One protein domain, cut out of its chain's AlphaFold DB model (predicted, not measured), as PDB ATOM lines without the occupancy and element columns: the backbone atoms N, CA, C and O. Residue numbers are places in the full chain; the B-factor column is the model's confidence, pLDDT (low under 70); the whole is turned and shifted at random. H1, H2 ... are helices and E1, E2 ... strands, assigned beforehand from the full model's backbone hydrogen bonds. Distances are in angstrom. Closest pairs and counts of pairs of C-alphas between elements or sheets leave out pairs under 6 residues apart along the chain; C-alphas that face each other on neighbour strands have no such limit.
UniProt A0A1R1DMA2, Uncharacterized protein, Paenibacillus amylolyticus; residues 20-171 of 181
ATOM      1  N   ASN A  20     356.751 389.771 382.979       93.62
ATOM      2  CA  ASN A  20     355.340 389.426 383.126       93.62
ATOM      3  C   ASN A  20     355.091 387.941 383.403       93.62
ATOM      4  O   ASN A  20     354.130 387.647 384.115       93.62
ATOM      5  N   SER A  21     355.886 387.027 382.840       93.94
ATOM      6  CA  SER A  21     355.749 385.594 383.131       93.94
ATOM      7  C   SER A  21     356.184 385.304 384.562       93.94
ATOM      8  O   SER A  21     355.406 384.719 385.309       93.94
ATOM      9  N   GLU A  22     357.336 385.834 384.976       95.88
ATOM     10  CA  GLU A  22     357.867 385.661 386.332       95.88
ATOM     11  C   GLU A  22     356.945 386.274 387.392       95.88
ATOM     12  O   GLU A  22     356.630 385.644 388.401       95.88
ATOM     13  N   ARG A  23     356.410 387.475 387.130       95.62
ATOM     14  CA  ARG A  23     355.426 388.107 388.018       95.62
ATOM     15  C   ARG A  23     354.157 387.273 388.167       95.62
ATOM     16  O   ARG A  23     353.594 387.213 389.255       95.62
ATOM     17  N   ARG A  24     353.651 386.708 387.067       94.69
ATOM     18  CA  ARG A  24     352.397 385.942 387.073       94.69
ATOM     19  C   ARG A  24     352.554 384.658 387.871       94.69
ATOM     20  O   ARG A  24     351.714 384.400 388.724       94.69
ATOM     21  N   ASP A  25     353.617 383.912 387.597       94.81
ATOM     22  CA  ASP A  25     353.925 382.659 388.277       94.81
ATOM     23  C   ASP A  25     354.104 382.873 389.788       94.81
ATOM     24  O   ASP A  25     353.398 382.256 390.589       94.81
ATOM     25  N   LEU A  26     354.937 383.842 390.189       95.19
ATOM     26  CA  LEU A  26     355.168 384.110 391.607       95.19
ATOM     27  C   LEU A  26     353.891 384.586 392.322       95.19
ATOM     28  O   LEU A  26     353.544 384.058 393.376       95.19
ATOM     29  N   ASN A  27     353.134 385.522 391.735       93.25
ATOM     30  CA  ASN A  27     351.887 386.008 392.338       93.25
ATOM     31  C   ASN A  27     350.809 384.919 392.437       93.25
ATOM     32  O   ASN A  27     350.052 384.884 393.410       93.25
ATOM     33  N   GLU A  28     350.702 384.043 391.436       94.19
ATOM     34  CA  GLU A  28     349.759 382.927 391.471       94.19
ATOM     35  C   GLU A  28     350.087 381.971 392.618       94.19
ATOM     36  O   GLU A  28     349.190 381.593 393.371       94.19
ATOM     37  N   ARG A  29     351.366 381.654 392.830       94.81
ATOM     38  CA  ARG A  29     351.788 380.782 393.933       94.81
ATOM     39  C   ARG A  29     351.562 381.417 395.295       94.81
ATOM     40  O   ARG A  29     350.997 380.763 396.163       94.81
ATOM     41  N   VAL A  30     351.909 382.694 395.467       93.94
ATOM     42  CA  VAL A  30     351.655 383.427 396.724       93.94
ATOM     43  C   VAL A  30     350.166 383.434 397.081       93.94
ATOM     44  O   VAL A  30     349.806 383.381 398.251       93.94
ATOM     45  N   THR A  31     349.284 383.494 396.083       90.56
ATOM     46  CA  THR A  31     347.837 383.592 396.321       90.56
ATOM     47  C   THR A  31     347.123 382.249 396.408       90.56
ATOM     48  O   THR A  31     346.103 382.164 397.090       90.56
ATOM     49  N   LYS A  32     347.614 381.212 395.718       91.31
ATOM     50  CA  LYS A  32     346.889 379.942 395.563       91.31
ATOM     51  C   LYS A  32     347.627 378.715 396.088       91.31
ATOM     52  O   LYS A  32     346.949 377.768 396.462       91.31
ATOM     53  N   ASN A  33     348.962 378.737 396.123       91.69
ATOM     54  CA  ASN A  33     349.801 377.558 396.369       91.69
ATOM     55  C   ASN A  33     350.918 377.876 397.384       91.69
ATOM     56  O   ASN A  33     352.109 377.702 397.099       91.69
ATOM     57  N   LEU A  34     350.553 378.405 398.555       90.12
ATOM     58  CA  LEU A  34     351.514 378.806 399.595       90.12
ATOM     59  C   LEU A  34     352.379 377.635 400.088       90.12
ATOM     60  O   LEU A  34     353.521 377.834 400.483       90.12
ATOM     61  N   GLU A  35     351.863 376.411 400.022       91.25
ATOM     62  CA  GLU A  35     352.564 375.174 400.366       91.25
ATOM     63  C   GLU A  35     353.725 374.834 399.424       91.25
ATOM     64  O   GLU A  35     354.567 374.011 399.773       91.25
ATOM     65  N   SER A  36     353.788 375.465 398.244       92.12
ATOM     66  CA  SER A  36     354.917 375.300 397.321       92.12
ATOM     67  C   SER A  36     356.176 376.047 397.764       92.12
ATOM     68  O   SER A  36     357.245 375.799 397.212       92.12
ATOM     69  N   PHE A  37     356.067 376.936 398.756       95.44
ATOM     70  CA  PHE A  37     357.201 377.677 399.287       95.44
ATOM     71  C   PHE A  37     357.922 376.891 400.381       95.44
ATOM     72  O   PHE A  37     357.356 376.535 401.415       95.44
ATOM     73  N   LEU A  38     359.217 376.689 400.171       93.62
ATOM     74  CA  LEU A  38     360.139 376.161 401.156       93.62
ATOM     75  C   LEU A  38     360.435 377.230 402.216       93.62
ATOM     76  O   LEU A  38     360.606 378.409 401.908       93.62
ATOM     77  N   MET A  39     360.515 376.805 403.474       90.06
ATOM     78  CA  MET A  39     360.973 377.648 404.591       90.06
ATOM     79  C   MET A  39     362.410 377.325 405.011       90.06
ATOM     80  O   MET A  39     363.024 378.080 405.760       90.06
ATOM     81  N   ASN A  40     362.935 376.192 404.546       88.31
ATOM     82  CA  ASN A  40     364.296 375.765 404.829       88.31
ATOM     83  C   ASN A  40     365.247 376.334 403.776       88.31
ATOM     84  O   ASN A  40     364.855 376.538 402.624       88.31
ATOM     85  N   SER A  41     366.501 376.542 404.169       82.81
ATOM     86  CA  SER A  41     367.567 376.921 403.244       82.81
ATOM     87  C   SER A  41     367.776 375.848 402.163       82.81
ATOM     88  O   SER A  41     367.621 374.660 402.462       82.81
ATOM     89  N   PRO A  42     368.140 376.244 400.930       90.44
ATOM     90  CA  PRO A  42     368.496 375.296 399.881       90.44
ATOM     91  C   PRO A  42     369.768 374.513 400.233       90.44
ATOM     92  O   PRO A  42     370.674 375.031 400.886       90.44
ATOM     93  N   ASP A  43     369.854 373.268 399.763       90.19
ATOM     94  CA  ASP A  43     371.059 372.440 399.922       90.19
ATOM     95  C   ASP A  43     372.155 372.805 398.906       90.19
ATOM     96  O   ASP A  43     373.344 372.627 399.183       90.19
ATOM     97  N   ASP A  44     371.756 373.330 397.745       94.44
ATOM     98  CA  ASP A  44     372.604 373.541 396.567       94.44
ATOM     99  C   ASP A  44     373.354 374.881 396.562       94.44
ATOM    100  O   ASP A  44     374.335 375.040 395.834       94.44
ATOM    101  N   TYR A  45     372.903 375.853 397.348       95.81
ATOM    102  CA  TYR A  45     373.468 377.199 397.451       95.81
ATOM    103  C   TYR A  45     373.028 377.836 398.767       95.81
ATOM    104  O   TYR A  45     372.134 377.333 399.445       95.81
ATOM    105  N   ASN A  46     373.633 378.961 399.126       96.44
ATOM    106  CA  ASN A  46     373.151 379.785 400.219       96.44
ATOM    107  C   ASN A  46     372.269 380.921 399.677       96.44
ATOM    108  O   ASN A  46     372.606 381.575 398.688       96.44
ATOM    109  N   LEU A  47     371.126 381.133 400.331       97.75
ATOM    110  CA  LEU A  47     370.178 382.201 400.035       97.75
ATOM    111  C   LEU A  47     369.985 383.040 401.290       97.75
ATOM    112  O   LEU A  47     369.488 382.541 402.300       97.75
ATOM    113  N   THR A  48     370.321 384.323 401.210       97.56
ATOM    114  CA  THR A  48     370.005 385.290 402.263       97.56
ATOM    115  C   THR A  48     369.032 386.339 401.746       97.56
ATOM    116  O   THR A  48     369.004 386.658 400.557       97.56
ATOM    117  N   ALA A  49     368.210 386.860 402.654       98.12
ATOM    118  CA  ALA A  49     367.285 387.953 402.402       98.12
ATOM    119  C   ALA A  49     367.469 388.993 403.505       98.12
ATOM    120  O   ALA A  49     367.488 388.637 404.683       98.12
ATOM    121  N   THR A  50     367.613 390.264 403.144       98.44
ATOM    122  CA  THR A  50     367.816 391.356 404.102       98.44
ATOM    123  C   THR A  50     366.894 392.528 403.805       98.44
ATOM    124  O   THR A  50     366.435 392.716 402.673       98.44
ATOM    125  N   VAL A  51     366.603 393.313 404.843       98.25
ATOM    126  CA  VAL A  51     365.789 394.524 404.735       98.25
ATOM    127  C   VAL A  51     366.396 395.687 405.519       98.25
ATOM    128  O   VAL A  51     366.611 395.622 406.733       98.25
ATOM    129  N   ASP A  52     366.648 396.793 404.825       97.56
ATOM    130  CA  ASP A  52     367.219 398.016 405.391       97.56
ATOM    131  C   ASP A  52     366.288 399.213 405.181       97.56
ATOM    132  O   ASP A  52     365.800 399.448 404.076       97.56
ATOM    133  N   VAL A  53     366.070 399.995 406.236       95.31
ATOM    134  CA  VAL A  53     365.398 401.290 406.152       95.31
ATOM    135  C   VAL A  53     366.431 402.404 406.222       95.31
ATOM    136  O   VAL A  53     367.274 402.458 407.119       95.31
ATOM    137  N   SER A  54     366.325 403.328 405.276       94.38
ATOM    138  CA  SER A  54     367.145 404.530 405.188       94.38
ATOM    139  C   SER A  54     366.257 405.766 405.117       94.38
ATOM    140  O   SER A  54     365.134 405.719 404.617       94.38
ATOM    141  N   HIS A  55     366.769 406.880 405.633       90.38
ATOM    142  CA  HIS A  55     366.147 408.188 405.490       90.38
ATOM    143  C   HIS A  55     367.059 409.048 404.624       90.38
ATOM    144  O   HIS A  55     368.135 409.459 405.061       90.38
ATOM    145  N   GLU A  56     366.640 409.305 403.388       83.25
ATOM    146  CA  GLU A  56     367.427 410.058 402.417       83.25
ATOM    147  C   GLU A  56     366.571 411.150 401.790       83.25
ATOM    148  O   GLU A  56     365.451 410.914 401.340       83.25
ATOM    149  N   SER A  57     367.105 412.372 401.757       83.12
ATOM    150  CA  SER A  57     366.439 413.523 401.133       83.12
ATOM    151  C   SER A  57     365.011 413.779 401.647       83.12
ATOM    152  O   SER A  57     364.148 414.210 400.886       83.12
ATOM    153  N   GLY A  58     364.760 413.531 402.939       83.62
ATOM    154  CA  GLY A  58     363.455 413.750 403.572       83.62
ATOM    155  C   GLY A  58     362.429 412.645 403.316       83.62
ATOM    156  O   GLY A  58     361.268 412.813 403.680       83.62
ATOM    157  N   VAL A  59     362.836 411.534 402.696       90.06
ATOM    158  CA  VAL A  59     361.964 410.411 402.353       90.06
ATOM    159  C   VAL A  59     362.494 409.135 402.998       90.06
ATOM    160  O   VAL A  59     363.678 408.811 402.887       90.06
ATOM    161  N   ASP A  60     361.600 408.399 403.654       93.50
ATOM    162  CA  ASP A  60     361.901 407.074 404.181       93.50
ATOM    163  C   ASP A  60     361.870 406.048 403.039       93.50
ATOM    164  O   ASP A  60     360.922 405.987 402.250       93.50
ATOM    165  N   ARG A  61     362.918 405.230 402.935       95.31
ATOM    166  CA  ARG A  61     363.043 404.168 401.933       95.31
ATOM    167  C   ARG A  61     363.298 402.837 402.611       95.31
ATOM    168  O   ARG A  61     364.171 402.747 403.466       95.31
ATOM    169  N   ILE A  62     362.586 401.809 402.170       95.69
ATOM    170  CA  ILE A  62     362.814 400.420 402.566       95.69
ATOM    171  C   ILE A  62     363.426 399.658 401.390       95.69
ATOM    172  O   ILE A  62     362.888 399.662 400.282       95.69
ATOM    173  N   THR A  63     364.581 399.050 401.615       97.69
ATOM    174  CA  THR A  63     365.349 398.319 400.609       97.69
ATOM    175  C   THR A  63     365.378 396.855 400.972       97.69
ATOM    176  O   THR A  63     365.765 396.502 402.081       97.69
ATOM    177  N   TYR A  64     364.987 396.025 400.016       98.31
ATOM    178  CA  TYR A  64     365.044 394.577 400.112       98.31
ATOM    179  C   TYR A  64     366.159 394.066 399.227       98.31
ATOM    180  O   TYR A  64     366.296 394.533 398.094       98.31
ATOM    181  N   GLU A  65     366.911 393.092 399.715       98.56
ATOM    182  CA  GLU A  65     367.947 392.415 398.946       98.56
ATOM    183  C   GLU A  65     367.863 390.914 399.170       98.56
ATOM    184  O   GLU A  65     367.709 390.460 400.302       98.56
ATOM    185  N   ILE A  66     367.996 390.156 398.084       98.44
ATOM    186  CA  ILE A  66     368.299 388.732 398.141       98.44
ATOM    187  C   ILE A  66     369.692 388.492 397.569       98.44
ATOM    188  O   ILE A  66     370.051 389.077 396.546       98.44
ATOM    189  N   LEU A  67     370.455 387.617 398.213       98.12
ATOM    190  CA  LEU A  67     371.784 387.208 397.776       98.12
ATOM    191  C   LEU A  67     371.814 385.691 397.636       98.12
ATOM    192  O   LEU A  67     371.510 384.965 398.580       98.12
ATOM    193  N   VAL A  68     372.196 385.232 396.447       97.94
ATOM    194  CA  VAL A  68     372.503 383.830 396.161       97.94
ATOM    195  C   VAL A  68     374.017 383.708 396.075       97.94
ATOM    196  O   VAL A  68     374.631 384.355 395.229       97.94
ATOM    197  N   ASN A  69     374.634 382.918 396.943       96.81
ATOM    198  CA  ASN A  69     376.081 382.707 396.953       96.81
ATOM    199  C   ASN A  69     376.430 381.271 397.374       96.81
ATOM    200  O   ASN A  69     375.543 380.449 397.591       96.81
ATOM    201  N   GLU A  70     377.728 380.962 397.442       94.38
ATOM    202  CA  GLU A  70     378.225 379.648 397.888       94.38
ATOM    203  C   GLU A  70     377.580 378.464 397.137       94.38
ATOM    204  O   GLU A  70     377.190 377.460 397.738       94.38
ATOM    205  N   ALA A  71     377.435 378.585 395.811       94.88
ATOM    206  CA  ALA A  71     376.852 377.525 394.994       94.88
ATOM    207  C   ALA A  71     377.709 376.255 395.039       94.88
ATOM    208  O   ALA A  71     378.905 376.274 394.747       94.88
ATOM    209  N   ARG A  72     377.067 375.135 395.365       93.69
ATOM    210  CA  ARG A  72     377.662 373.794 395.439       93.69
ATOM    211  C   ARG A  72     377.449 372.999 394.154       93.69
ATOM    212  O   ARG A  72     378.161 372.029 393.903       93.69
ATOM    213  N   VAL A  73     376.491 373.428 393.333       92.50
ATOM    214  CA  VAL A  73     376.214 372.904 391.990       92.50
ATOM    215  C   VAL A  73     376.286 374.037 390.960       92.50
ATOM    216  O   VAL A  73     376.039 375.189 391.312       92.50
ATOM    217  N   PRO A  74     376.608 373.757 389.683       93.06
ATOM    218  CA  PRO A  74     376.572 374.779 388.641       93.06
ATOM    219  C   PRO A  74     375.158 375.339 388.438       93.06
ATOM    220  O   PRO A  74     374.249 374.627 388.005       93.06
ATOM    221  N   MET A  75     374.978 376.631 388.701       95.25
ATOM    222  CA  MET A  75     373.730 377.356 388.483       95.25
ATOM    223  C   MET A  75     373.846 378.184 387.202       95.25
ATOM    224  O   MET A  75     374.349 379.305 387.203       95.25
ATOM    225  N   VAL A  76     373.395 377.620 386.082       93.06
ATOM    226  CA  VAL A  76     373.467 378.278 384.767       93.06
ATOM    227  C   VAL A  76     372.271 379.207 384.559       93.06
ATOM    228  O   VAL A  76     371.145 378.824 384.876       93.06
ATOM    229  N   ASN A  77     372.500 380.399 383.996       93.25
ATOM    230  CA  ASN A  77     371.456 381.376 383.647       93.25
ATOM    231  C   ASN A  77     370.441 381.606 384.789       93.25
ATOM    232  O   ASN A  77     369.226 381.407 384.645       93.25
ATOM    233  N   VAL A  78     370.968 382.003 385.943       95.94
ATOM    234  CA  VAL A  78     370.226 382.275 387.167       95.94
ATOM    235  C   VAL A  78     369.265 383.440 386.958       95.94
ATOM    236  O   VAL A  78     369.648 384.559 386.593       95.94
ATOM    237  N   ILE A  79     367.996 383.170 387.242       96.75
ATOM    238  CA  ILE A  79     366.948 384.167 387.376       96.75
ATOM    239  C   ILE A  79     366.600 384.266 388.854       96.75
ATOM    240  O   ILE A  79     366.254 383.277 389.499       96.75
ATOM    241  N   GLN A  80     366.719 385.479 389.374       98.06
ATOM    242  CA  GLN A  80     366.296 385.852 390.711       98.06
ATOM    243  C   GLN A  80     365.018 386.664 390.568       98.06
ATOM    244  O   GLN A  80     364.965 387.608 389.775       98.06
ATOM    245  N   SER A  81     364.007 386.306 391.343       98.38
ATOM    246  CA  SER A  81     362.722 386.987 391.378       98.38
ATOM    247  C   SER A  81     362.247 387.053 392.827       98.38
ATOM    248  O   SER A  81     362.386 386.086 393.569       98.38
ATOM    249  N   PHE A  82     361.665 388.170 393.249       98.19
ATOM    250  CA  PHE A  82     360.974 388.242 394.532       98.19
ATOM    251  C   PHE A  82     359.741 389.142 394.474       98.19
ATOM    252  O   PHE A  82     359.632 390.043 393.641       98.19
ATOM    253  N   THR A  83     358.817 388.912 395.397       97.75
ATOM    254  CA  THR A  83     357.752 389.844 395.768       97.75
ATOM    255  C   THR A  83     357.645 389.898 397.287       97.75
ATOM    256  O   THR A  83     358.115 389.005 397.989       97.75
ATOM    257  N   LEU A  84     357.045 390.964 397.799       96.62
ATOM    258  CA  LEU A  84     356.773 391.130 399.226       96.62
ATOM    259  C   LEU A  84     355.381 390.589 399.569       96.62
ATOM    260  O   LEU A  84     354.593 390.302 398.658       96.62
ATOM    261  N   ASP A  85     355.058 390.512 400.863       94.00
ATOM    262  CA  ASP A  85     353.677 390.302 401.310       94.00
ATOM    263  C   ASP A  85     352.721 391.268 400.581       94.00
ATOM    264  O   ASP A  85     352.990 392.474 400.529       94.00
ATOM    265  N   PRO A  86     351.603 390.781 400.003       91.56
ATOM    266  CA  PRO A  86     350.701 391.611 399.209       91.56
ATOM    267  C   PRO A  86     350.193 392.857 399.938       91.56
ATOM    268  O   PRO A  86     349.922 393.873 399.300       91.56
ATOM    269  N   ASN A  87     350.093 392.818 401.269       90.00
ATOM    270  CA  ASN A  87     349.652 393.959 402.055       90.00
ATOM    271  C   ASN A  87     350.682 395.102 402.037       90.00
ATOM    272  O   ASN A  87     350.307 396.258 402.251       90.00
ATOM    273  N   MET A  88     351.956 394.843 401.729       92.69
ATOM    274  CA  MET A  88     352.984 395.886 401.624       92.69
ATOM    275  C   MET A  88     352.664 396.946 400.564       92.69
ATOM    276  O   MET A  88     353.095 398.089 400.710       92.69
ATOM    277  N   ILE A  89     351.824 396.635 399.567       92.25
ATOM    278  CA  ILE A  89     351.377 397.609 398.556       92.25
ATOM    279  C   ILE A  89     350.655 398.813 399.179       92.25
ATOM    280  O   ILE A  89     350.662 399.907 398.625       92.25
ATOM    281  N   ASN A  90     350.058 398.638 400.361       90.00
ATOM    282  CA  ASN A  90     349.343 399.707 401.050       90.00
ATOM    283  C   ASN A  90     350.267 400.625 401.860       90.00
ATOM    284  O   ASN A  90     349.811 401.683 402.287       90.00
ATOM    285  N   ARG A  91     351.536 400.246 402.054       90.75
ATOM    286  CA  ARG A  91     352.513 400.908 402.945       90.75
ATOM    287  C   ARG A  91     353.694 401.517 402.188       90.75
ATOM    288  O   ARG A  91     354.442 402.326 402.729       90.75
ATOM    289  N   ILE A  92     353.838 401.129 400.930       92.69
ATOM    290  CA  ILE A  92     354.865 401.584 400.006       92.69
ATOM    291  C   ILE A  92     354.206 402.425 398.907       92.69
ATOM    292  O   ILE A  92     353.103 402.119 398.455       92.69
ATOM    293  N   ASP A  93     354.897 403.463 398.446       91.00
ATOM    294  CA  ASP A  93     354.553 404.204 397.235       91.00
ATOM    295  C   ASP A  93     355.178 403.524 396.003       91.00
ATOM    296  O   ASP A  93     356.287 403.844 395.560       91.00
ATOM    297  N   ALA A  94     354.501 402.492 395.490       89.62
ATOM    298  CA  ALA A  94     354.911 401.774 394.288       89.62
ATOM    299  C   ALA A  94     353.722 401.156 393.545       89.62
ATOM    300  O   ALA A  94     352.750 400.709 394.145       89.62
ATOM    301  N   GLY A  95     353.845 401.037 392.219       89.00
ATOM    302  CA  GLY A  95     352.849 400.352 391.386       89.00
ATOM    303  C   GLY A  95     352.925 398.818 391.419       89.00
ATOM    304  O   GLY A  95     352.019 398.154 390.922       89.00
ATOM    305  N   ALA A  96     354.008 398.240 391.953       91.25
ATOM    306  CA  ALA A  96     354.191 396.793 392.086       91.25
ATOM    307  C   ALA A  96     355.286 396.451 393.109       91.25
ATOM    308  O   ALA A  96     356.290 397.159 393.188       91.25
ATOM    309  N   LEU A  97     355.116 395.322 393.806       94.94
ATOM    310  CA  LEU A  97     356.074 394.754 394.774       94.94
ATOM    311  C   LEU A  97     357.044 393.735 394.151       94.94
ATOM    312  O   LEU A  97     358.019 393.328 394.778       94.94
ATOM    313  N   PHE A  98     356.759 393.304 392.922       97.00
ATOM    314  CA  PHE A  98     357.533 392.292 392.216       97.00
ATOM    315  C   PHE A  98     358.817 392.877 391.620       97.00
ATOM    316  O   PHE A  98     358.777 393.924 390.963       97.00
ATOM    317  N   HIS A  99     359.930 392.165 391.765       97.56
ATOM    318  CA  HIS A  99     361.207 392.482 391.141       97.56
ATOM    319  C   HIS A  99     361.913 391.226 390.626       97.56
ATOM    320  O   HIS A  99     361.759 390.153 391.198       97.56
ATOM    321  N   SER A 100     362.671 391.358 389.535       97.69
ATOM    322  CA  SER A 100     363.399 390.246 388.927       97.69
ATOM    323  C   SER A 100     364.542 390.735 388.044       97.69
ATOM    324  O   SER A 100     364.426 391.778 387.394       97.69
ATOM    325  N   ASN A 101     365.612 389.944 387.968       95.81
ATOM    326  CA  ASN A 101     366.738 390.163 387.058       95.81
ATOM    327  C   ASN A 101     366.492 389.602 385.637       95.81
ATOM    328  O   ASN A 101     367.393 389.608 384.795       95.81
ATOM    329  N   VAL A 102     365.282 389.115 385.339       94.06
ATOM    330  CA  VAL A 102     364.929 388.530 384.032       94.06
ATOM    331  C   VAL A 102     365.184 389.484 382.856       94.06
ATOM    332  O   VAL A 102     365.482 389.049 381.752       94.06
ATOM    333  N   SER A 103     365.160 390.798 383.104       89.50
ATOM    334  CA  SER A 103     365.414 391.830 382.085       89.50
ATOM    335  C   SER A 103     366.895 392.003 381.717       89.50
ATOM    336  O   SER A 103     367.214 392.811 380.842       89.50
ATOM    337  N   ASN A 104     367.809 391.278 382.370       90.88
ATOM    338  CA  ASN A 104     369.227 391.314 382.032       90.88
ATOM    339  C   ASN A 104     369.462 390.806 380.604       90.88
ATOM    340  O   ASN A 104     368.873 389.823 380.161       90.88
ATOM    341  N   THR A 105     370.343 391.495 379.872       88.31
ATOM    342  CA  THR A 105     370.640 391.179 378.462       88.31
ATOM    343  C   THR A 105     371.476 389.909 378.299       88.31
ATOM    344  O   THR A 105     371.357 389.216 377.288       88.31
ATOM    345  N   HIS A 106     372.326 389.617 379.277       91.19
ATOM    346  CA  HIS A 106     373.223 388.468 379.274       91.19
ATOM    347  C   HIS A 106     372.839 387.513 380.394       91.19
ATOM    348  O   HIS A 106     372.275 387.929 381.411       91.19
ATOM    349  N   GLU A 107     373.126 386.237 380.174       91.62
ATOM    350  CA  GLU A 107     372.985 385.222 381.206       91.62
ATOM    351  C   GLU A 107     373.948 385.520 382.350       91.62
ATOM    352  O   GLU A 107     375.025 386.080 382.159       91.62
ATOM    353  N   ILE A 108     373.540 385.137 383.551       91.88
ATOM    354  CA  ILE A 108     374.374 385.230 384.740       91.88
ATOM    355  C   ILE A 108     374.401 383.839 385.344       91.88
ATOM    356  O   ILE A 108     373.345 383.249 385.546       91.88
ATOM    357  N   SER A 109     375.589 383.315 385.603       93.31
ATOM    358  CA  SER A 109     375.766 381.979 386.166       93.31
ATOM    359  C   SER A 109     376.547 382.066 387.466       93.31
ATOM    360  O   SER A 109     377.322 383.002 387.666       93.31
ATOM    361  N   LEU A 110     376.332 381.091 388.341       94.25
ATOM    362  CA  LEU A 110     377.049 380.945 389.598       94.25
ATOM    363  C   LEU A 110     377.607 379.522 389.679       94.25
ATOM    364  O   LEU A 110     376.894 378.551 389.429       94.25
ATOM    365  N   GLU A 111     378.888 379.396 389.997       92.31
ATOM    366  CA  GLU A 111     379.583 378.114 390.111       92.31
ATOM    367  C   GLU A 111     380.496 378.129 391.341       92.31
ATOM    368  O   GLU A 111     380.960 379.189 391.761       92.31
ATOM    369  N   SER A 112     380.791 376.947 391.892       91.00
ATOM    370  CA  SER A 112     381.769 376.818 392.978       91.00
ATOM    371  C   SER A 112     383.126 377.366 392.535       91.00
ATOM    372  O   SER A 112     383.626 377.014 391.463       91.00
ATOM    373  N   ASP A 113     383.723 378.204 393.381       85.44
ATOM    374  CA  ASP A 113     385.091 378.721 393.243       85.44
ATOM    375  C   ASP A 113     385.365 379.532 391.961       85.44
ATOM    376  O   ASP A 113     386.514 379.646 391.519       85.44
ATOM    377  N   LYS A 114     384.325 380.119 391.355       87.31
ATOM    378  CA  LYS A 114     384.446 381.010 390.192       87.31
ATOM    379  C   LYS A 114     383.704 382.320 390.419       87.31
ATOM    380  O   LYS A 114     382.657 382.347 391.051       87.31
ATOM    381  N   GLU A 115     384.247 383.401 389.865       87.94
ATOM    382  CA  GLU A 115     383.552 384.686 389.836       87.94
ATOM    383  C   GLU A 115     382.353 384.639 388.864       87.94
ATOM    384  O   GLU A 115     382.480 384.046 387.787       87.94
ATOM    385  N   PRO A 116     381.225 385.296 389.195       90.75
ATOM    386  CA  PRO A 116     380.989 386.043 390.436       90.75
ATOM    387  C   PRO A 116     380.790 385.116 391.648       90.75
ATOM    388  O   PRO A 116     380.098 384.116 391.531       90.75
ATOM    389  N   LEU A 117     381.320 385.465 392.828       91.50
ATOM    390  CA  LEU A 117     381.130 384.659 394.059       91.50
ATOM    391  C   LEU A 117     379.691 384.667 394.613       91.50
ATOM    392  O   LEU A 117     379.351 383.892 395.510       91.50
ATOM    393  N   GLY A 118     378.846 385.561 394.107       95.62
ATOM    394  CA  GLY A 118     377.446 385.658 394.482       95.62
ATOM    395  C   GLY A 118     376.682 386.629 393.593       95.62
ATOM    396  O   GLY A 118     377.264 387.497 392.942       95.62
ATOM    397  N   LEU A 119     375.365 386.467 393.575       96.81
ATOM    398  CA  LEU A 119     374.425 387.236 392.771       96.81
ATOM    399  C   LEU A 119     373.430 387.928 393.693       96.81
ATOM    400  O   LEU A 119     372.662 387.265 394.393       96.81
ATOM    401  N   SER A 120     373.431 389.259 393.692       97.44
ATOM    402  CA  SER A 120     372.462 390.047 394.447       97.44
ATOM    403  C   SER A 120     371.352 390.585 393.548       97.44
ATOM    404  O   SER A 120     371.572 390.991 392.404       97.44
ATOM    405  N   LEU A 121     370.140 390.608 394.093       98.06
ATOM    406  CA  LEU A 121     368.998 391.296 393.514       98.06
ATOM    407  C   LEU A 121     368.370 392.169 394.595       98.06
ATOM    408  O   LEU A 121     367.837 391.655 395.578       98.06
ATOM    409  N   SER A 122     368.403 393.484 394.394       97.56
ATOM    410  CA  SER A 122     367.892 394.445 395.366       97.56
ATOM    411  C   SER A 122     366.889 395.416 394.760       97.56
ATOM    412  O   SER A 122     366.940 395.765 393.579       97.56
ATOM    413  N   ARG A 123     365.943 395.863 395.589       96.88
ATOM    414  CA  ARG A 123     365.009 396.925 395.230       96.88
ATOM    415  C   ARG A 123     364.647 397.783 396.426       96.88
ATOM    416  O   ARG A 123     364.192 397.283 397.452       96.88
ATOM    417  N   SER A 124     364.767 399.089 396.225       96.12
ATOM    418  CA  SER A 124     364.292 400.101 397.160       96.12
ATOM    419  C   SER A 124     362.893 400.577 396.799       96.12
ATOM    420  O   SER A 124     362.553 400.786 395.631       96.12
ATOM    421  N   TYR A 125     362.110 400.817 397.837       95.56
ATOM    422  CA  TYR A 125     360.762 401.341 397.778       95.56
ATOM    423  C   TYR A 125     360.657 402.580 398.654       95.56
ATOM    424  O   TYR A 125     361.252 402.638 399.728       95.56
ATOM    425  N   VAL A 126     359.896 403.573 398.202       94.81
ATOM    426  CA  VAL A 126     359.539 404.714 399.047       94.81
ATOM    427  C   VAL A 126     358.456 404.255 400.015       94.81
ATOM    428  O   VAL A 126     357.453 403.685 399.590       94.81
ATOM    429  N   LEU A 127     358.665 404.466 401.310       93.44
ATOM    430  CA  LEU A 127     357.627 404.264 402.311       93.44
ATOM    431  C   LEU A 127     356.636 405.427 402.243       93.44
ATOM    432  O   LEU A 127     357.016 406.574 401.997       93.44
ATOM    433  N   LYS A 128     355.355 405.133 402.465       92.06
ATOM    434  CA  LYS A 128     354.350 406.182 402.654       92.06
ATOM    435  C   LYS A 128     354.677 407.031 403.892       92.06
ATOM    436  O   LYS A 128     355.458 406.600 404.740       92.06
ATOM    437  N   PRO A 129     354.086 408.231 404.034       88.19
ATOM    438  CA  PRO A 129     354.240 409.017 405.254       88.19
ATOM    439  C   PRO A 129     353.902 408.182 406.495       88.19
ATOM    440  O   PRO A 129     352.920 407.447 406.482       88.19
ATOM    441  N   LYS A 130     354.676 408.318 407.581       83.69
ATOM    442  CA  LYS A 130     354.489 407.519 408.811       83.69
ATOM    443  C   LYS A 130     353.051 407.521 409.335       83.69
ATOM    444  O   LYS A 130     352.553 406.480 409.730       83.69
ATOM    445  N   ALA A 131     352.366 408.662 409.249       82.69
ATOM    446  CA  ALA A 131     350.965 408.806 409.653       82.69
ATOM    447  C   ALA A 131     349.975 407.934 408.845       82.69
ATOM    448  O   ALA A 131     348.839 407.748 409.267       82.69
ATOM    449  N   GLU A 132     350.384 407.425 407.682       84.94
ATOM    450  CA  GLU A 132     349.602 406.529 406.820       84.94
ATOM    451  C   GLU A 132     350.034 405.060 406.944       84.94
ATOM    452  O   GLU A 132     349.399 404.178 406.360       84.94
ATOM    453  N   ILE A 133     351.117 404.780 407.674       82.81
ATOM    454  CA  ILE A 133     351.611 403.425 407.894       82.81
ATOM    455  C   ILE A 133     350.964 402.880 409.163       82.81
ATOM    456  O   ILE A 133     351.273 403.308 410.270       82.81
ATOM    457  N   ASP A 134     350.082 401.895 409.005       81.38
ATOM    458  CA  ASP A 134     349.548 401.164 410.152       81.38
ATOM    459  C   ASP A 134     350.614 400.272 410.818       81.38
ATOM    460  O   ASP A 134     351.538 399.766 410.173       81.38
ATOM    461  N   SER A 135     350.442 400.015 412.116       78.31
ATOM    462  CA  SER A 135     351.343 399.171 412.909       78.31
ATOM    463  C   SER A 135     351.323 397.689 412.506       78.31
ATOM    464  O   SER A 135     352.225 396.942 412.885       78.31
ATOM    465  N   ASN A 136     350.379 397.237 411.669       80.06
ATOM    466  CA  ASN A 136     350.406 395.865 411.150       80.06
ATOM    467  C   ASN A 136     351.566 395.643 410.167       80.06
ATOM    468  O   ASN A 136     351.888 394.492 409.866       80.06
ATOM    469  N   ILE A 137     352.242 396.709 409.707       82.56
ATOM    470  CA  ILE A 137     353.516 396.596 408.982       82.56
ATOM    471  C   ILE A 137     354.538 395.742 409.745       82.56
ATOM    472  O   ILE A 137     355.265 394.976 409.120       82.56
ATOM    473  N   LEU A 138     354.537 395.798 411.083       80.69
ATOM    474  CA  LEU A 138     355.488 395.100 411.957       80.69
ATOM    475  C   LEU A 138     355.448 393.580 411.802       80.69
ATOM    476  O   LEU A 138     356.437 392.910 412.077       80.69
ATOM    477  N   GLN A 139     354.313 393.044 411.356       82.69
ATOM    478  CA  GLN A 139     354.123 391.611 411.158       82.69
ATOM    479  C   GLN A 139     354.531 391.141 409.761       82.69
ATOM    480  O   GLN A 139     354.618 389.940 409.555       82.69
ATOM    481  N   ARG A 140     354.692 392.061 408.799       89.19
ATOM    482  CA  ARG A 140     354.709 391.743 407.359       89.19
ATOM    483  C   ARG A 140     355.883 392.328 406.593       89.19
ATOM    484  O   ARG A 140     356.167 391.880 405.490       89.19
ATOM    485  N   TYR A 141     356.566 393.338 407.131       93.38
ATOM    486  CA  TYR A 141     357.606 394.044 406.381       93.38
ATOM    487  C   TYR A 141     358.796 393.159 406.019       93.38
ATOM    488  O   TYR A 141     359.493 393.491 405.068       93.38
ATOM    489  N   ALA A 142     359.038 392.084 406.771       95.94
ATOM    490  CA  ALA A 142     360.116 391.136 406.525       95.94
ATOM    491  C   ALA A 142     359.679 389.947 405.647       95.94
ATOM    492  O   ALA A 142     360.537 389.191 405.201       95.94
ATOM    493  N   ASP A 143     358.381 389.787 405.369       96.12
ATOM    494  CA  ASP A 143     357.853 388.670 404.580       96.12
ATOM    495  C   ASP A 143     358.246 388.838 403.101       96.12
ATOM    496  O   ASP A 143     357.758 389.736 402.398       96.12
ATOM    497  N   MET A 144     359.113 387.947 402.612       97.62
ATOM    498  CA  MET A 144     359.529 387.879 401.212       97.62
ATOM    499  C   MET A 144     359.183 386.524 400.594       97.62
ATOM    500  O   MET A 144     359.466 385.469 401.158       97.62
ATOM    501  N   TYR A 145     358.640 386.562 399.379       98.00
ATOM    502  CA  TYR A 145     358.429 385.393 398.529       98.00
ATOM    503  C   TYR A 145     359.426 385.440 397.383       98.00
ATOM    504  O   TYR A 145     359.407 386.373 396.578       98.00
ATOM    505  N   ILE A 146     360.305 384.451 397.318       98.31
ATOM    506  CA  ILE A 146     361.472 384.430 396.441       98.31
ATOM    507  C   ILE A 146     361.342 383.247 395.489       98.31
ATOM    508  O   ILE A 146     360.955 382.159 395.903       98.31
ATOM    509  N   LYS A 147     361.685 383.459 394.220       97.81
ATOM    510  CA  LYS A 147     361.876 382.413 393.219       97.81
ATOM    511  C   LYS A 147     363.308 382.489 392.709       97.81
ATOM    512  O   LYS A 147     363.739 383.541 392.231       97.81
ATOM    513  N   ILE A 148     364.017 381.371 392.799       97.69
ATOM    514  CA  ILE A 148     365.327 381.180 392.181       97.69
ATOM    515  C   ILE A 148     365.156 380.141 391.085       97.69
ATOM    516  O   ILE A 148     364.590 379.072 391.304       97.69
ATOM    517  N   SER A 149     365.607 380.456 389.877       95.56
ATOM    518  CA  SER A 149     365.551 379.508 388.770       95.56
ATOM    519  C   SER A 149     366.884 379.434 388.068       95.56
ATOM    520  O   SER A 149     367.466 380.468 387.754       95.56
ATOM    521  N   TYR A 150     367.341 378.229 387.769       95.25
ATOM    522  CA  TYR A 150     368.641 377.988 387.149       95.25
ATOM    523  C   TYR A 150     368.623 376.685 386.353       95.25
ATOM    524  O   TYR A 150     367.744 375.846 386.529       95.25
ATOM    525  N   GLY A 151     369.593 376.532 385.461       92.00
ATOM    526  CA  GLY A 151     369.695 375.411 384.535       92.00
ATOM    527  C   GLY A 151     369.402 375.809 383.084       92.00
ATOM    528  O   GLY A 151     368.941 376.923 382.807       92.00
ATOM    529  N   PRO A 152     369.705 374.913 382.131       83.00
ATOM    530  CA  PRO A 152     369.423 375.137 380.718       83.00
ATOM    531  C   PRO A 152     367.909 375.137 380.455       83.00
ATOM    532  O   PRO A 152     367.139 374.564 381.220       83.00
ATOM    533  N   ASN A 153     367.475 375.787 379.368       71.12
ATOM    534  CA  ASN A 153     366.058 376.063 379.071       71.12
ATOM    535  C   ASN A 153     365.115 374.851 379.193       71.12
ATOM    536  O   ASN A 153     363.976 375.010 379.619       71.12
ATOM    537  N   ASP A 154     365.566 373.656 378.821       73.31
ATOM    538  CA  ASP A 154     364.793 372.411 378.833       73.31
ATOM    539  C   ASP A 154     364.850 371.645 380.169       73.31
ATOM    540  O   ASP A 154     364.092 370.694 380.361       73.31
ATOM    541  N   GLN A 155     365.724 372.049 381.096       82.44
ATOM    542  CA  GLN A 155     365.946 371.398 382.392       82.44
ATOM    543  C   GLN A 155     366.182 372.440 383.492       82.44
ATOM    544  O   GLN A 155     367.216 372.439 384.163       82.44
ATOM    545  N   ARG A 156     365.232 373.367 383.665       89.06
ATOM    546  CA  ARG A 156     365.318 374.361 384.737       89.06
ATOM    547  C   ARG A 156     364.831 373.801 386.064       89.06
ATOM    548  O   ARG A 156     363.737 373.246 386.152       89.06
ATOM    549  N   THR A 157     365.626 374.038 387.095       93.88
ATOM    550  CA  THR A 157     365.195 373.973 388.487       93.88
ATOM    551  C   THR A 157     364.505 375.284 388.836       93.88
ATOM    552  O   THR A 157     364.985 376.362 388.471       93.88
ATOM    553  N   GLU A 158     363.375 375.197 389.532       94.75
ATOM    554  CA  GLU A 158     362.664 376.347 390.080       94.75
ATOM    555  C   GLU A 158     362.397 376.115 391.564       94.75
ATOM    556  O   GLU A 158     361.561 375.288 391.934       94.75
ATOM    557  N   ASP A 159     363.079 376.888 392.397       96.31
ATOM    558  CA  ASP A 159     362.895 376.865 393.838       96.31
ATOM    559  C   ASP A 159     362.082 378.077 394.279       96.31
ATOM    560  O   ASP A 159     362.303 379.201 393.815       96.31
ATOM    561  N   TYR A 160     361.169 377.854 395.219       97.75
ATOM    562  CA  TYR A 160     360.300 378.879 395.779       97.75
ATOM    563  C   TYR A 160     360.525 378.936 397.287       97.75
ATOM    564  O   TYR A 160     360.372 377.921 397.959       97.75
ATOM    565  N   PHE A 161     360.853 380.109 397.828       97.62
ATOM    566  CA  PHE A 161     361.119 380.300 399.256       97.62
ATOM    567  C   PHE A 161     360.226 381.365 399.863       97.62
ATOM    568  O   PHE A 161     360.038 382.438 399.287       97.62
ATOM    569  N   HIS A 162     359.694 381.068 401.042       97.19
ATOM    570  CA  HIS A 162     359.111 382.074 401.913       97.19
ATOM    571  C   HIS A 162     360.135 382.374 403.003       97.19
ATOM    572  O   HIS A 162     360.398 381.537 403.866       97.19
ATOM    573  N   ALA A 163     360.735 383.560 402.929       95.38
ATOM    574  CA  ALA A 163     361.807 383.985 403.811       95.38
ATOM    575  C   ALA A 163     361.360 385.153 404.691       95.38
ATOM    576  O   ALA A 163     360.631 386.041 404.251       95.38
ATOM    577  N   GLN A 164     361.857 385.157 405.926       96.06
ATOM    578  CA  GLN A 164     361.869 386.337 406.783       96.06
ATOM    579  C   GLN A 164     363.175 387.082 406.521       96.06
ATOM    580  O   GLN A 164     364.245 386.585 406.867       96.06
ATOM    581  N   ALA A 165     363.095 388.246 405.881       97.19
ATOM    582  CA  ALA A 165     364.256 389.081 405.626       97.19
ATOM    583  C   ALA A 165     364.870 389.558 406.946       97.19
ATOM    584  O   ALA A 165     364.166 390.076 407.815       97.19
ATOM    585  N   GLU A 166     366.185 389.420 407.085       97.56
ATOM    586  CA  GLU A 166     366.896 389.883 408.268       97.56
ATOM    587  C   GLU A 166     366.911 391.422 408.296       97.56
ATOM    588  O   GLU A 166     367.434 392.055 407.369       97.56
ATOM    589  N   PRO A 167     366.321 392.055 409.325       97.44
ATOM    590  CA  PRO A 167     366.269 393.500 409.398       97.44
ATOM    591  C   PRO A 167     367.594 394.078 409.885       97.44
ATOM    592  O   PRO A 167     368.175 393.619 410.870       97.44
ATOM    593  N   SER A 168     368.035 395.164 409.257       97.12
ATOM    594  CA  SER A 168     369.157 395.942 409.776       97.12
ATOM    595  C   SER A 168     368.819 396.577 411.140       97.12
ATOM    596  O   SER A 168     367.642 396.802 411.453       97.12
ATOM    597  N   PRO A 169     369.825 396.969 411.948       95.81
ATOM    598  CA  PRO A 169     369.584 397.721 413.181       95.81
ATOM    599  C   PRO A 169     368.731 398.980 412.965       95.81
ATOM    600  O   PRO A 169     367.851 399.274 413.773       95.81
ATOM    601  N   ARG A 170     368.930 399.677 411.837       94.12
ATOM    602  CA  ARG A 170     368.145 400.862 411.462       94.12
ATOM    603  C   ARG A 170     366.696 400.508 411.158       94.12
ATOM    604  O   ARG A 170     365.797 401.219 411.597       94.12
ATOM    605  N   THR A 171     366.456 399.393 410.470       94.88
ATOM    606  CA  THR A 171     365.101 398.878 410.244       94.88
ATOM    607  C   THR A 171     364.405 398.573 411.563       94.88
ATOM    608  O   THR A 171     363.272 398.997 411.766       94.88
TER     609      THR A 171
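This is residues 20 to 171 of the 181 residues of an uncharacterized protein of Paenibacillus amylolyticus (UniProt A0A1R1DMA2). What shape do these atoms make? Two twisted three-stranded sheets lie partly face to face as a sandwich, their strands crossed at 40 degrees, with helix H1 packed over the sheet E3 E5 E6 on the face away from the other sheet. The short helices H2 and H3 are near each other at one end. What is it built of? The printed part has 152 residues with three named helices and six named strands, in the order H1 E1 E2 E3 H2 E4 H3 E5 E6; the class is mixed. Both sheets, E1 E2 E4 and E3 E5 E6 in those orders, are antiparallel. How compact is it? It is compact, with a radius of gyration of the C-alphas of 15.8 A and spans of 48 by 33 by 30 A.

Where does the printed part begin? H1, residues 20 to 32, begins with C-alpha 20 at (355.340, 389.426, 383.126) and is 17.8 A long. Which elements follow? E1 is residues 46 to 56, 30.9 A; E2 is 59 to 69, 31.6 A; E3 is 79 to 84, 17.1 A; H2 is 86 to 90, 8.4 A. E4 is 118 to 127, 28.3 A; H3 is 135 to 139, 8.2 A; E5 is 143 to 150, 23.1 A. Where does the last element end? E6, residues 157 to 164, is 22.3 A long and ends with C-alpha 164 at (361.869, 386.337, 406.783).

How does H1 stand? H1 is on the sheet E3 E5 E6 as two layers, a helix on one face of a sheet, at a height over the sheet of 9.5 A; its closest C-alphas to E3 are those of Glu 22 and Ser 81, 7.1 A apart. Which N and O atoms join the strands? N 50 and O 65 are 2.9 A apart in the hairpin E1 and E2, N 64 and O 123 3.0 A in E2 and E4, N 81 and O 147 2.9 A in E3 and E5, and N 146 and O 161 2.8 A in the hairpin E5 and E6. Where do the sheets meet? Among the closest C-alphas are Gln 80 of E3 and Leu 121 of E4, 6.7 A apart. What of the helix backbones? In H1 every O i to N i+4 pair is within hydrogen-bond range; H2 and H3 have 0 of 1 each, but 2 of 2 O i to N i+3 pairs.

How far does it reach? The two C-alphas farthest apart, those of Ala 131 and Asp 154, are 49.7 A apart. Is it cut, and which links are long? The printed part has no cut; the links H1 to E1 and H2 to E4 are long. Is confidence low anywhere? No printed residue is under 70, and the mean pLDDT of the printed part is 92.7.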